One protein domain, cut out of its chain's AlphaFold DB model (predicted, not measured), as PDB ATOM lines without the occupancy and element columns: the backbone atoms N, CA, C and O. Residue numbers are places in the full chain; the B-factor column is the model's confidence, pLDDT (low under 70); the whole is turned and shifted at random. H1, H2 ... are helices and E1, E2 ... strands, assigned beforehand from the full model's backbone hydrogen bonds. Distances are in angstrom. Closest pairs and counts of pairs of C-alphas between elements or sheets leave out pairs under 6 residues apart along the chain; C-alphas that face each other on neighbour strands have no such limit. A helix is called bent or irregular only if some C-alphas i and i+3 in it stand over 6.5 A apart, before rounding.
ATOM      1  N   LYS A   8     169.936 185.035 209.398       90.06
ATOM      2  CA  LYS A   8     169.185 186.213 209.884       90.06
ATOM      3  C   LYS A   8     169.022 187.302 208.811       90.06
ATOM      4  O   LYS A   8     167.941 187.862 208.671       90.06
ATOM      5  N   HIS A   9     170.071 187.562 208.032       91.38
ATOM      6  CA  HIS A   9     170.075 188.575 206.981       91.38
ATOM      7  C   HIS A   9     169.283 188.118 205.761       91.38
ATOM      8  O   HIS A   9     168.475 188.879 205.235       91.38
ATOM      9  N   GLY A  10     169.459 186.860 205.351       88.69
ATOM     10  CA  GLY A  10     168.689 186.285 204.254       88.69
ATOM     11  C   GLY A  10     167.191 186.256 204.548       88.69
ATOM     12  O   GLY A  10     166.399 186.581 203.669       88.69
ATOM     13  N   LYS A  11     166.791 185.920 205.784       88.62
ATOM     14  CA  LYS A  11     165.378 185.887 206.194       88.62
ATOM     15  C   LYS A  11     164.731 187.268 206.089       88.62
ATOM     16  O   LYS A  11     163.688 187.393 205.459       88.62
ATOM     17  N   LEU A  12     165.396 188.297 206.623       87.94
ATOM     18  CA  LEU A  12     164.941 189.688 206.516       87.94
ATOM     19  C   LEU A  12     164.863 190.154 205.058       87.94
ATOM     20  O   LEU A  12     163.937 190.861 204.672       87.94
ATOM     21  N   LEU A  13     165.826 189.753 204.227       88.25
ATOM     22  CA  LEU A  13     165.805 190.098 202.811       88.25
ATOM     23  C   LEU A  13     164.632 189.429 202.086       88.25
ATOM     24  O   LEU A  13     163.934 190.087 201.319       88.25
ATOM     25  N   ALA A  14     164.392 188.145 202.347       87.94
ATOM     26  CA  ALA A  14     163.269 187.414 201.774       87.94
ATOM     27  C   ALA A  14     161.923 188.019 202.195       87.94
ATOM     28  O   ALA A  14     161.035 188.157 201.361       87.94
ATOM     29  N   GLU A  15     161.793 188.445 203.452       86.44
ATOM     30  CA  GLU A  15     160.618 189.160 203.966       86.44
ATOM     31  C   GLU A  15     160.323 190.462 203.222       86.44
ATOM     32  O   GLU A  15     159.161 190.809 203.043       86.44
ATOM     33  N   MET A  16     161.356 191.174 202.777       84.12
ATOM     34  CA  MET A  16     161.196 192.442 202.065       84.12
ATOM     35  C   MET A  16     160.995 192.249 200.559       84.12
ATOM     36  O   MET A  16     160.246 192.997 199.938       84.12
ATOM     37  N   VAL A  17     161.677 191.267 199.963       84.19
ATOM     38  CA  VAL A  17     161.768 191.117 198.503       84.19
ATOM     39  C   VAL A  17     160.742 190.140 197.949       84.19
ATOM     40  O   VAL A  17     160.185 190.409 196.897       84.19
ATOM     41  N   VAL A  18     160.433 189.038 198.634       82.50
ATOM     42  CA  VAL A  18     159.445 188.070 198.121       82.50
ATOM     43  C   VAL A  18     158.033 188.665 197.984       82.50
ATOM     44  O   VAL A  18     157.340 188.309 197.032       82.50
ATOM     45  N   PRO A  19     157.576 189.583 198.860       76.69
ATOM     46  CA  PRO A  19     156.317 190.294 198.635       76.69
ATOM     47  C   PRO A  19     156.350 191.292 197.467       76.69
ATOM     48  O   PRO A  19     155.291 191.764 197.056       76.69
ATOM     49  N   SER A  20     157.532 191.636 196.942       78.44
ATOM     50  CA  SER A  20     157.661 192.510 195.777       78.44
ATOM     51  C   SER A  20     157.258 191.762 194.513       78.44
ATOM     52  O   SER A  20     157.819 190.724 194.176       78.44
ATOM     53  N   SER A  21     156.340 192.334 193.735       71.44
ATOM     54  CA  SER A  21     156.013 191.803 192.406       71.44
ATOM     55  C   SER A  21     157.088 192.103 191.353       71.44
ATOM     56  O   SER A  21     156.967 191.648 190.218       71.44
ATOM     57  N   SER A  22     158.085 192.935 191.680       82.69
ATOM     58  CA  SER A  22     159.077 193.430 190.715       82.69
ATOM     59  C   SER A  22     160.485 192.910 190.984       82.69
ATOM     60  O   SER A  22     161.232 192.681 190.035       82.69
ATOM     61  N   TRP A  23     160.872 192.755 192.247       91.06
ATOM     62  CA  TRP A  23     162.226 192.354 192.616       91.06
ATOM     63  C   TRP A  23     162.262 190.874 192.946       91.06
ATOM     64  O   TRP A  23     161.384 190.359 193.628       91.06
ATOM     65  N   ASN A  24     163.321 190.202 192.507       91.06
ATOM     66  CA  ASN A  24     163.484 188.774 192.744       91.06
ATOM     67  C   ASN A  24     164.721 188.514 193.596       91.06
ATOM     68  O   ASN A  24     165.790 189.062 193.326       91.06
ATOM     69  N   VAL A  25     164.582 187.639 194.591       92.06
ATOM     70  CA  VAL A  25     165.693 187.107 195.388       92.06
ATOM     71  C   VAL A  25     165.874 185.623 195.086       92.06
ATOM     72  O   VAL A  25     164.902 184.866 195.097       92.06
ATOM     73  N   GLN A  26     167.107 185.205 194.798       92.56
ATOM     74  CA  GLN A  26     167.419 183.820 194.446       92.56
ATOM     75  C   GLN A  26     168.835 183.391 194.855       92.56
ATOM     76  O   GLN A  26     169.737 184.230 194.918       92.56
ATOM     77  N   PRO A  27     169.072 182.089 195.082       91.69
ATOM     78  CA  PRO A  27     170.414 181.507 195.090       91.69
ATOM     79  C   PRO A  27     171.080 181.610 193.710       91.69
ATOM     80  O   PRO A  27     170.426 181.870 192.699       91.69
ATOM     81  N   GLU A  28     172.387 181.356 193.624       87.88
ATOM     82  CA  GLU A  28     173.114 181.500 192.351       87.88
ATOM     83  C   GLU A  28     172.601 180.568 191.249       87.88
ATOM     84  O   GLU A  28     172.540 180.954 190.082       87.88
ATOM     85  N   LYS A  29     172.293 179.329 191.636       86.75
ATOM     86  CA  LYS A  29     172.034 178.197 190.736       86.75
ATOM     87  C   LYS A  29     170.569 177.761 190.733       86.75
ATOM     88  O   LYS A  29     170.273 176.653 190.295       86.75
ATOM     89  N   GLN A  30     169.673 178.588 191.265       88.19
ATOM     90  CA  GLN A  30     168.254 178.270 191.395       88.19
ATOM     91  C   GLN A  30     167.384 179.448 190.970       88.19
ATOM     92  O   GLN A  30     167.854 180.584 190.900       88.19
ATOM     93  N   ASP A  31     166.120 179.152 190.687       89.94
ATOM     94  CA  ASP A  31     165.099 180.147 190.383       89.94
ATOM     95  C   ASP A  31     164.789 181.058 191.590       89.94
ATOM     96  O   ASP A  31     165.045 180.679 192.739       89.94
ATOM     97  N   PRO A  32     164.186 182.241 191.349       91.00
ATOM     98  CA  PRO A  32     163.601 183.082 192.388       91.00
ATOM     99  C   PRO A  32     162.729 182.332 193.378       91.00
ATOM    100  O   PRO A  32     161.888 181.503 193.010       91.00
ATOM    101  N   PHE A  33     162.886 182.691 194.650       91.00
ATOM    102  CA  PHE A  33     161.977 182.231 195.681       91.00
ATOM    103  C   PHE A  33     160.564 182.734 195.381       91.00
ATOM    104  O   PHE A  33     160.342 183.919 195.154       91.00
ATOM    105  N   LYS A  34     159.599 181.811 195.399       86.62
ATOM    106  CA  LYS A  34     158.186 182.104 195.106       86.62
ATOM    107  C   LYS A  34     157.355 182.393 196.354       86.62
ATOM    108  O   LYS A  34     156.219 182.838 196.247       86.62
ATOM    109  N   SER A  35     157.895 182.089 197.531       88.75
ATOM    110  CA  SER A  35     157.258 182.335 198.820       88.75
ATOM    111  C   SER A  35     158.314 182.561 199.894       88.75
ATOM    112  O   SER A  35     159.447 182.079 199.789       88.75
ATOM    113  N   GLN A  36     157.935 183.314 200.928       88.38
ATOM    114  CA  GLN A  36     158.812 183.582 202.061       88.38
ATOM    115  C   GLN A  36     159.230 182.261 202.714       88.38
ATOM    116  O   GLN A  36     160.411 182.049 202.944       88.38
ATOM    117  N   GLU A  37     158.296 181.330 202.923       88.62
ATOM    118  CA  GLU A  37     158.564 180.015 203.520       88.62
ATOM    119  C   GLU A  37     159.646 179.227 202.770       88.62
ATOM    120  O   GLU A  37     160.556 178.699 203.405       88.62
ATOM    121  N   ALA A  38     159.601 179.207 201.432       89.38
ATOM    122  CA  ALA A  38     160.613 178.531 200.622       89.38
ATOM    123  C   ALA A  38     162.001 179.172 200.785       89.38
ATOM    124  O   ALA A  38     163.005 178.469 200.881       89.38
ATOM    125  N   ALA A  39     162.060 180.504 200.865       89.75
ATOM    126  CA  ALA A  39     163.307 181.213 201.133       89.75
ATOM    127  C   ALA A  39     163.832 180.924 202.549       89.75
ATOM    128  O   ALA A  39     165.021 180.663 202.728       89.75
ATOM    129  N   LEU A  40     162.953 180.941 203.560       89.50
ATOM    130  CA  LEU A  40     163.314 180.665 204.952       89.50
ATOM    131  C   LEU A  40     163.866 179.242 205.114       89.50
ATOM    132  O   LEU A  40     164.888 179.071 205.776       89.50
ATOM    133  N   ASP A  41     163.206 178.246 204.517       90.81
ATOM    134  CA  ASP A  41     163.638 176.845 204.538       90.81
ATOM    135  C   ASP A  41     165.019 176.681 203.895       90.81
ATOM    136  O   ASP A  41     165.940 176.132 204.509       90.81
ATOM    137  N   TYR A  42     165.205 177.287 202.717       90.44
ATOM    138  CA  TYR A  42     166.484 177.283 202.022       90.44
ATOM    139  C   TYR A  42     167.612 177.861 202.882       90.44
ATOM    140  O   TYR A  42     168.668 177.247 203.030       90.44
ATOM    141  N   LEU A  43     167.381 179.025 203.487       89.88
ATOM    142  CA  LEU A  43     168.374 179.763 204.272       89.88
ATOM    143  C   LEU A  43     168.688 179.141 205.634       89.88
ATOM    144  O   LEU A  43     169.694 179.495 206.249       89.88
ATOM    145  N   ASN A  44     167.840 178.242 206.131       87.88
ATOM    146  CA  ASN A  44     168.153 177.454 207.323       87.88
ATOM    147  C   ASN A  44     169.177 176.351 207.024       87.88
ATOM    148  O   ASN A  44     169.909 175.949 207.926       87.88
ATOM    149  N   SER A  45     169.225 175.872 205.780       86.12
ATOM    150  CA  SER A  45     170.051 174.727 205.376       86.12
ATOM    151  C   SER A  45     171.262 175.116 204.523       86.12
ATOM    152  O   SER A  45     172.160 174.299 204.333       86.12
ATOM    153  N   ASN A  46     171.311 176.354 204.019       88.50
ATOM    154  CA  ASN A  46     172.342 176.836 203.100       88.50
ATOM    155  C   ASN A  46     172.898 178.186 203.563       88.50
ATOM    156  O   ASN A  46     172.150 179.045 204.028       88.50
ATOM    157  N   ASN A  47     174.208 178.389 203.393       85.12
ATOM    158  CA  ASN A  47     174.896 179.638 203.739       85.12
ATOM    159  C   ASN A  47     175.592 180.293 202.534       85.12
ATOM    160  O   ASN A  47     176.619 180.948 202.684       85.12
ATOM    161  N   GLU A  48     175.078 180.103 201.323       89.69
ATOM    162  CA  GLU A  48     175.653 180.698 200.112       89.69
ATOM    163  C   GLU A  48     175.238 182.175 199.927       89.69
ATOM    164  O   GLU A  48     174.273 182.623 200.549       89.69
ATOM    165  N   PRO A  49     175.954 182.963 199.101       91.50
ATOM    166  CA  PRO A  49     175.477 184.280 198.692       91.50
ATOM    167  C   PRO A  49     174.116 184.200 197.997       91.50
ATOM    168  O   PRO A  49     173.869 183.307 197.186       91.50
ATOM    169  N   LEU A  50     173.272 185.199 198.240       92.81
ATOM    170  CA  LEU A  50     172.055 185.396 197.455       92.81
ATOM    171  C   LEU A  50     172.295 186.390 196.327       92.81
ATOM    172  O   LEU A  50     173.280 187.127 196.304       92.81
ATOM    173  N   TYR A  51     171.358 186.430 195.396       92.62
ATOM    174  CA  TYR A  51     171.343 187.366 194.292       92.62
ATOM    175  C   TYR A  51     169.988 188.053 194.223       92.62
ATOM    176  O   TYR A  51     168.945 187.401 194.235       92.62
ATOM    177  N   LEU A  52     170.026 189.379 194.146       92.31
ATOM    178  CA  LEU A  52     168.866 190.212 193.870       92.31
ATOM    179  C   LEU A  52     168.873 190.607 192.407       92.31
ATOM    180  O   LEU A  52     169.869 191.134 191.908       92.31
ATOM    181  N   HIS A  53     167.765 190.360 191.725       91.56
ATOM    182  CA  HIS A  53     167.522 190.872 190.386       91.56
ATOM    183  C   HIS A  53     166.597 192.071 190.518       91.56
ATOM    184  O   HIS A  53     165.431 191.942 190.900       91.56
ATOM    185  N   VAL A  54     167.161 193.239 190.238       90.94
ATOM    186  CA  VAL A  54     166.519 194.528 190.447       90.94
ATOM    187  C   VAL A  54     166.226 195.137 189.078       90.94
ATOM    188  O   VAL A  54     167.164 195.519 188.377       90.94
ATOM    189  N   PRO A  55     164.957 195.208 188.652       90.81
ATOM    190  CA  PRO A  55     164.617 195.698 187.322       90.81
ATOM    191  C   PRO A  55     164.839 197.206 187.206       90.81
ATOM    192  O   PRO A  55     164.525 197.979 188.123       90.81
ATOM    193  N   PHE A  56     165.314 197.646 186.046       89.50
ATOM    194  CA  PHE A  56     165.408 199.066 185.743       89.50
ATOM    195  C   PHE A  56     164.019 199.676 185.515       89.50
ATOM    196  O   PHE A  56     163.064 199.020 185.108       89.50
ATOM    197  N   ALA A  57     163.878 200.967 185.808       87.50
ATOM    198  CA  ALA A  57     162.605 201.676 185.708       87.50
ATOM    199  C   ALA A  57     162.170 201.917 184.254       87.50
ATOM    200  O   ALA A  57     160.976 202.019 183.988       87.50
ATOM    201  N   GLN A  58     163.131 202.041 183.334       84.38
ATOM    202  CA  GLN A  58     162.901 202.398 181.927       84.38
ATOM    203  C   GLN A  58     163.345 201.301 180.943       84.38
ATOM    204  O   GLN A  58     163.348 201.543 179.742       84.38
ATOM    205  N   SER A  59     163.735 200.123 181.437       82.12
ATOM    206  CA  SER A  59     164.109 198.966 180.615       82.12
ATOM    207  C   SER A  59     163.462 197.697 181.172       82.12
ATOM    208  O   SER A  59     163.081 197.649 182.343       82.12
ATOM    209  N   ASP A  60     163.355 196.674 180.328       81.25
ATOM    210  CA  ASP A  60     163.067 195.296 180.736       81.25
ATOM    211  C   ASP A  60     164.314 194.578 181.288       81.25
ATOM    212  O   ASP A  60     164.221 193.467 181.812       81.25
ATOM    213  N   ASP A  61     165.477 195.228 181.219       88.19
ATOM    214  CA  ASP A  61     166.710 194.764 181.845       88.19
ATOM    215  C   ASP A  61     166.669 194.892 183.377       88.19
ATOM    216  O   ASP A  61     165.911 195.670 183.970       88.19
ATOM    217  N   TYR A  62     167.559 194.151 184.030       89.69
ATOM    218  CA  TYR A  62     167.765 194.196 185.470       89.69
ATOM    219  C   TYR A  62     169.254 194.230 185.805       89.69
ATOM    220  O   TYR A  62     170.092 193.715 185.066       89.69
ATOM    221  N   VAL A  63     169.576 194.784 186.971       90.44
ATOM    222  CA  VAL A  63     170.897 194.640 187.581       90.44
ATOM    223  C   VAL A  63     170.887 193.470 188.553       90.44
ATOM    224  O   VAL A  63     169.963 193.302 189.355       90.44
ATOM    225  N   ARG A  64     171.927 192.638 188.469       91.94
ATOM    226  CA  ARG A  64     172.150 191.524 189.388       91.94
ATOM    227  C   ARG A  64     173.081 191.966 190.510       91.94
ATOM    228  O   ARG A  64     174.239 192.298 190.270       91.94
ATOM    229  N   ILE A  65     172.582 191.920 191.738       93.25
ATOM    230  CA  ILE A  65     173.302 192.342 192.940       93.25
ATOM    231  C   ILE A  65     173.582 191.113 193.794       93.25
ATOM    232  O   ILE A  65     172.662 190.419 194.220       93.25
ATOM    233  N   CYS A  66     174.855 190.836 194.042       93.69
ATOM    234  CA  CYS A  66     175.292 189.781 194.946       93.69
ATOM    235  C   CYS A  66     175.113 190.243 196.394       93.69
ATOM    236  O   CYS A  66     175.537 191.342 196.748       93.69
ATOM    237  N   VAL A  67     174.500 189.409 197.227       93.00
ATOM    238  CA  VAL A  67     174.191 189.710 198.623       93.00
ATOM    239  C   VAL A  67     174.916 188.741 199.539       93.00
ATOM    240  O   VAL A  67     174.762 187.523 199.438       93.00
ATOM    241  N   THR A  68     175.698 189.296 200.454       93.44
ATOM    242  CA  THR A  68     176.491 188.555 201.441       93.44
ATOM    243  C   THR A  68     176.330 189.176 202.820       93.44
ATOM    244  O   THR A  68     175.668 190.200 202.986       93.44
ATOM    245  N   SER A  69     176.894 188.544 203.842       92.44
ATOM    246  CA  SER A  69     176.907 189.071 205.205       92.44
ATOM    247  C   SER A  69     178.323 189.381 205.668       92.44
ATOM    248  O   SER A  69     179.256 188.619 205.417       92.44
ATOM    249  N   ARG A  70     178.478 190.510 206.361       92.19
ATOM    250  CA  ARG A  70     179.735 190.939 206.978       92.19
ATOM    251  C   ARG A  70     179.449 191.447 208.388       92.19
ATOM    252  O   ARG A  70     179.097 192.603 208.579       92.19
ATOM    253  N   GLY A  71     179.607 190.568 209.377       89.44
ATOM    254  CA  GLY A  71     179.271 190.886 210.767       89.44
ATOM    255  C   GLY A  71     177.763 191.076 210.929       89.44
ATOM    256  O   GLY A  71     176.998 190.142 210.703       89.44
ATOM    257  N   ASP A  72     177.344 192.283 211.297       90.06
ATOM    258  CA  ASP A  72     175.931 192.664 211.433       90.06
ATOM    259  C   ASP A  72     175.374 193.409 210.208       90.06
ATOM    260  O   ASP A  72     174.215 193.833 210.198       90.06
ATOM    261  N   ASP A  73     176.186 193.537 209.156       91.38
ATOM    262  CA  ASP A  73     175.800 194.191 207.914       91.38
ATOM    263  C   ASP A  73     175.461 193.182 206.815       91.38
ATOM    264  O   ASP A  73     176.128 192.156 206.623       91.38
ATOM    265  N   VAL A  74     174.444 193.530 206.032       92.62
ATOM    266  CA  VAL A  74     174.141 192.932 204.734       92.62
ATOM    267  C   VAL A  74     174.902 193.711 203.671       92.62
ATOM    268  O   VAL A  74     174.759 194.928 203.568       92.62
ATOM    269  N   VAL A  75     175.725 193.025 202.886       93.62
ATOM    270  CA  VAL A  75     176.572 193.637 201.859       93.62
ATOM    271  C   VAL A  75     176.003 193.326 200.482       93.62
ATOM    272  O   VAL A  75     175.822 192.162 200.132       93.62
ATOM    273  N   PHE A  76     175.758 194.375 199.707       93.75
ATOM    274  CA  PHE A  76     175.230 194.367 198.349       93.75
ATOM    275  C   PHE A  76     176.334 194.750 197.378       93.75
ATOM    276  O   PHE A  76     176.942 195.805 197.522       93.75
ATOM    277  N   MET A  77     176.587 193.913 196.381       93.81
ATOM    278  CA  MET A  77     177.693 194.102 195.452       93.81
ATOM    279  C   MET A  77     177.233 193.932 194.009       93.81
ATOM    280  O   MET A  77     176.735 192.870 193.627       93.81
ATOM    281  N   ILE A  78     177.457 194.956 193.192       92.62
ATOM    282  CA  ILE A  78     177.332 194.871 191.736       92.62
ATOM    283  C   ILE A  78     178.688 194.424 191.202       92.62
ATOM    284  O   ILE A  78     179.689 195.129 191.334       92.62
ATOM    285  N   LYS A  79     178.726 193.223 190.622       83.75
ATOM    286  CA  LYS A  79     179.927 192.656 190.002       83.75
ATOM    287  C   LYS A  79     179.867 192.886 188.495       83.75
ATOM    288  O   LYS A  79     179.625 191.952 187.740       83.75
ATOM    289  N   ASP A  80     180.052 194.137 188.087       81.69
ATOM    290  CA  ASP A  80     180.224 194.523 186.684       81.69
ATOM    291  C   ASP A  80     181.636 195.078 186.466       81.69
ATOM    292  O   ASP A  80     182.203 195.714 187.355       81.69
ATOM    293  N   ILE A  81     182.226 194.804 185.300       69.06
ATOM    294  CA  ILE A  81     183.617 195.180 185.009       69.06
ATOM    295  C   ILE A  81     183.778 196.685 184.758       69.06
ATOM    296  O   ILE A  81     184.859 197.224 184.974       69.06
ATOM    297  N   ASN A  82     182.714 197.352 184.308       74.50
ATOM    298  CA  ASN A  82     182.703 198.779 184.002       74.50
ATOM    299  C   ASN A  82     182.038 199.584 185.125       74.50
ATOM    300  O   ASN A  82     182.460 200.700 185.404       74.50
ATOM    301  N   ASN A  83     181.035 198.996 185.781       75.50
ATOM    302  CA  ASN A  83     180.081 199.679 186.654       75.50
ATOM    303  C   ASN A  83     179.897 198.941 187.996       75.50
ATOM    304  O   ASN A  83     178.777 198.700 188.448       75.50
ATOM    305  N   GLY A  84     180.997 198.502 188.611       86.19
ATOM    306  CA  GLY A  84     180.976 197.774 189.882       86.19
ATOM    307  C   GLY A  84     180.848 198.679 191.111       86.19
ATOM    308  O   GLY A  84     181.266 199.836 191.098       86.19
ATOM    309  N   GLY A  85     180.321 198.131 192.206       90.44
ATOM    310  CA  GLY A  85     180.263 198.831 193.491       90.44
ATOM    311  C   GLY A  85     179.754 197.968 194.635       90.44
ATOM    312  O   GLY A  85     179.218 196.878 194.426       90.44
ATOM    313  N   GLU A  86     179.939 198.467 195.856       93.50
ATOM    314  CA  GLU A  86     179.515 197.820 197.097       93.50
ATOM    315  C   GLU A  86     178.746 198.819 197.966       93.50
ATOM    316  O   GLU A  86     179.206 199.936 198.194       93.50
ATOM    317  N   ALA A  87     177.608 198.390 198.505       93.62
ATOM    318  CA  ALA A  87     176.920 199.061 199.599       93.62
ATOM    319  C   ALA A  87     176.746 198.084 200.761       93.62
ATOM    320  O   ALA A  87     176.533 196.891 200.561       93.62
ATOM    321  N   SER A  88     176.801 198.587 201.991       93.00
ATOM    322  CA  SER A  88     176.531 197.782 203.184       93.00
ATOM    323  C   SER A  88     175.418 198.416 203.999       93.00
ATOM    324  O   SER A  88     175.350 199.639 204.121       93.00
ATOM    325  N   LEU A  89     174.525 197.579 204.517       93.12
ATOM    326  CA  LEU A  89     173.366 197.990 205.290       93.12
ATOM    327  C   LEU A  89     173.283 197.155 206.558       93.12
ATOM    328  O   LEU A  89     173.088 195.942 206.505       93.12
ATOM    329  N   HIS A  90     173.368 197.825 207.699       92.44
ATOM    330  CA  HIS A  90     173.175 197.181 208.989       92.44
ATOM    331  C   HIS A  90     171.780 196.554 209.088       92.44
ATOM    332  O   HIS A  90     170.790 197.176 208.686       92.44
ATOM    333  N   TYR A  91     171.673 195.351 209.661       85.19
ATOM    334  CA  TYR A  91     170.416 194.588 209.701       85.19
ATOM    335  C   TYR A  91     169.243 195.370 210.322       85.19
ATOM    336  O   TYR A  91     168.104 195.251 209.874       85.19
ATOM    337  N   SER A  92     169.508 196.226 211.317       88.38
ATOM    338  CA  SER A  92     168.486 197.069 211.966       88.38
ATOM    339  C   SER A  92     167.895 198.142 211.043       88.38
ATOM    340  O   SER A  92     166.869 198.748 211.357       88.38
ATOM    341  N   HIS A  93     168.549 198.407 209.915       90.69
ATOM    342  CA  HIS A  93     168.162 199.400 208.922       90.69
ATOM    343  C   HIS A  93     167.692 198.759 207.615       90.69
ATOM    344  O   HIS A  93     167.567 199.472 206.626       90.69
ATOM    345  N   ILE A  94     167.359 197.461 207.604       86.31
ATOM    346  CA  ILE A  94     166.901 196.750 206.397       86.31
ATOM    347  C   ILE A  94     165.685 197.410 205.724       86.31
ATOM    348  O   ILE A  94     165.523 197.334 204.515       86.31
ATOM    349  N   LYS A  95     164.870 198.162 206.473       86.75
ATOM    350  CA  LYS A  95     163.791 199.003 205.923       86.75
ATOM    351  C   LYS A  95     164.263 200.042 204.890       86.75
ATOM    352  O   LYS A  95     163.471 200.489 204.073       86.75
ATOM    353  N   ASN A  96     165.541 200.420 204.925       90.69
ATOM    354  CA  ASN A  96     166.178 201.331 203.975       90.69
ATOM    355  C   ASN A  96     166.779 200.580 202.769       90.69
ATOM    356  O   ASN A  96     167.596 201.145 202.044       90.69
ATOM    357  N   LEU A  97     166.428 199.306 202.562       90.62
ATOM    358  CA  LEU A  97     166.920 198.486 201.453       90.62
ATOM    359  C   LEU A  97     166.679 199.162 200.099       90.62
ATOM    360  O   LEU A  97     167.630 199.356 199.350       90.62
ATOM    361  N   ASP A  98     165.436 199.563 199.810       89.94
ATOM    362  CA  ASP A  98     165.075 200.193 198.531       89.94
ATOM    363  C   ASP A  98     165.935 201.440 198.261       89.94
ATOM    364  O   ASP A  98     166.567 201.527 197.210       89.94
ATOM    365  N   SER A  99     166.066 202.356 199.227       90.88
ATOM    366  CA  SER A  99     166.889 203.559 199.052       90.88
ATOM    367  C   SER A  99     168.380 203.247 198.911       90.88
ATOM    368  O   SER A  99     169.040 203.834 198.057       90.88
ATOM    369  N   THR A 100     168.904 202.294 199.684       92.50
ATOM    370  CA  THR A 100     170.314 201.872 199.612       92.50
ATOM    371  C   THR A 100     170.649 201.308 198.235       92.50
ATOM    372  O   THR A 100     171.650 201.685 197.628       92.50
ATOM    373  N   ILE A 101     169.789 200.435 197.710       92.50
ATOM    374  CA  ILE A 101     169.982 199.817 196.398       92.50
ATOM    375  C   ILE A 101     169.788 200.840 195.279       92.50
ATOM    376  O   ILE A 101     170.557 200.837 194.323       92.50
ATOM    377  N   ARG A 102     168.830 201.768 195.401       91.88
ATOM    378  CA  ARG A 102     168.688 202.882 194.448       91.88
ATOM    379  C   ARG A 102     169.952 203.715 194.350       91.88
ATOM    380  O   ARG A 102     170.365 204.023 193.238       91.88
ATOM    381  N   THR A 103     170.537 204.087 195.488       92.50
ATOM    382  CA  THR A 103     171.780 204.859 195.514       92.50
ATOM    383  C   THR A 103     172.907 204.069 194.865       92.50
ATOM    384  O   THR A 103     173.512 204.575 193.928       92.50
ATOM    385  N   LEU A 104     173.103 202.806 195.262       92.69
ATOM    386  CA  LEU A 104     174.135 201.941 194.684       92.69
ATOM    387  C   LEU A 104     174.002 201.832 193.157       92.69
ATOM    388  O   LEU A 104     174.968 202.030 192.429       92.69
ATOM    389  N   VAL A 105     172.800 201.544 192.654       90.56
ATOM    390  CA  VAL A 105     172.574 201.375 191.211       90.56
ATOM    391  C   VAL A 105     172.691 202.701 190.459       90.56
ATOM    392  O   VAL A 105     173.218 202.723 189.351       90.56
ATOM    393  N   SER A 106     172.246 203.812 191.048       89.75
ATOM    394  CA  SER A 106     172.391 205.131 190.430       89.75
ATOM    395  C   SER A 106     173.854 205.562 190.344       89.75
ATOM    396  O   SER A 106     174.236 206.159 189.346       89.75
ATOM    397  N   GLU A 107     174.665 205.281 191.361       89.12
ATOM    398  CA  GLU A 107     176.088 205.639 191.380       89.12
ATOM    399  C   GLU A 107     176.920 204.743 190.459       89.12
ATOM    400  O   GLU A 107     177.843 205.221 189.805       89.12
ATOM    401  N   CYS A 108     176.586 203.454 190.385       88.50
ATOM    402  CA  CYS A 108     177.339 202.488 189.592       88.50
ATOM    403  C   CYS A 108     176.901 202.436 188.128       88.50
ATOM    404  O   CYS A 108     177.744 202.391 187.241       88.50
TER     405      CYS A 108
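This is residues 8 to 108 of the 116 residues of an uncharacterized protein of Alteromonas marina (UniProt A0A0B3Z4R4). A strongly twisted sheet of five strands curls round the kinked helix H3, and H1 packs on the same face, making two layers. H2 packs on H1 and only grazes the sheet. The printed part has 101 residues, in the order H1 E1 H2 E2 E3 E4 E5 H3; the sheet runs E1 E2 E3 E4 E5, antiparallel throughout, and the class is mixed, helices and strands. It is compact, with a radius of gyration of the C-alphas of 12.7 A, and rounded, spanning 34 by 30 by 24 A.

Start at H1, residues 8 to 17, and look on to E1, residues 24 to 27: the closest C-alphas, those of Val 17 and Val 25, are 6.4 A apart. H2, residues 36 to 45, touches H1, closest at the C-alphas of Lys 11 and Leu 40, 5.8 A, with a shallow tilt of 22 degrees, opposite ways. Next find E2, residues 50 to 55, antiparallel to E1, with N 26 and O 51 within hydrogen-bond range at 2.9 A. E3, residues 62 to 70, forms a hairpin with E2; look at N 52 and O 65, 2.8 A. E4, residues 73 to 78, forms a hairpin with E3, with N 68 and O 75 at 2.9 A. E5, residues 85 to 90, forms a hairpin with E4, with N 76 and O 87 at 2.8 A. E2 E3 E4 E5 are a meander, each strand the antiparallel neighbour of the one before. H3, residues 91 to 108, is on the sheet, on the same face as H1; its closest C-alphas to E5 are those of Gly 85 and Cys 108, 6.1 A. H3 and H1 only just touch, with 3 pairs of C-alphas within 8 A, through residues 91 to 94 of H3 alone; the closest are those of His 9 and Tyr 91, 6.6 A. H2 and H3 are apart. In H1 every O i to N i+4 pair is within hydrogen-bond range; in H2 5 of 6 are, in H3 9 of 14.

Find C-alpha 8 at (169.185, 186.213, 209.884); from there H1 runs 14.4 A. E1 is 10.3 A long, H2 14.7 A and E2 16.3 A. E3, the longest strand, runs 24.8 A from C-alpha 62 at (167.765, 194.196, 185.470). E4 measures 16.3 A and E5 17.1 A. H3 spans 22.7 A, ending at C-alpha 108 at (177.339, 202.488, 189.592); it is irregular, with C-alphas 92 and 95 7.9 A apart, and has a kink of 64 degrees near residue 98.

The two C-alphas farthest apart, those of Ser 45 and Gln 58, are 37.0 A apart. The printed part has no cut and no long link. Its mean pLDDT is 88.7, and one residue, Ile 81 between E4 and E5, is under 70.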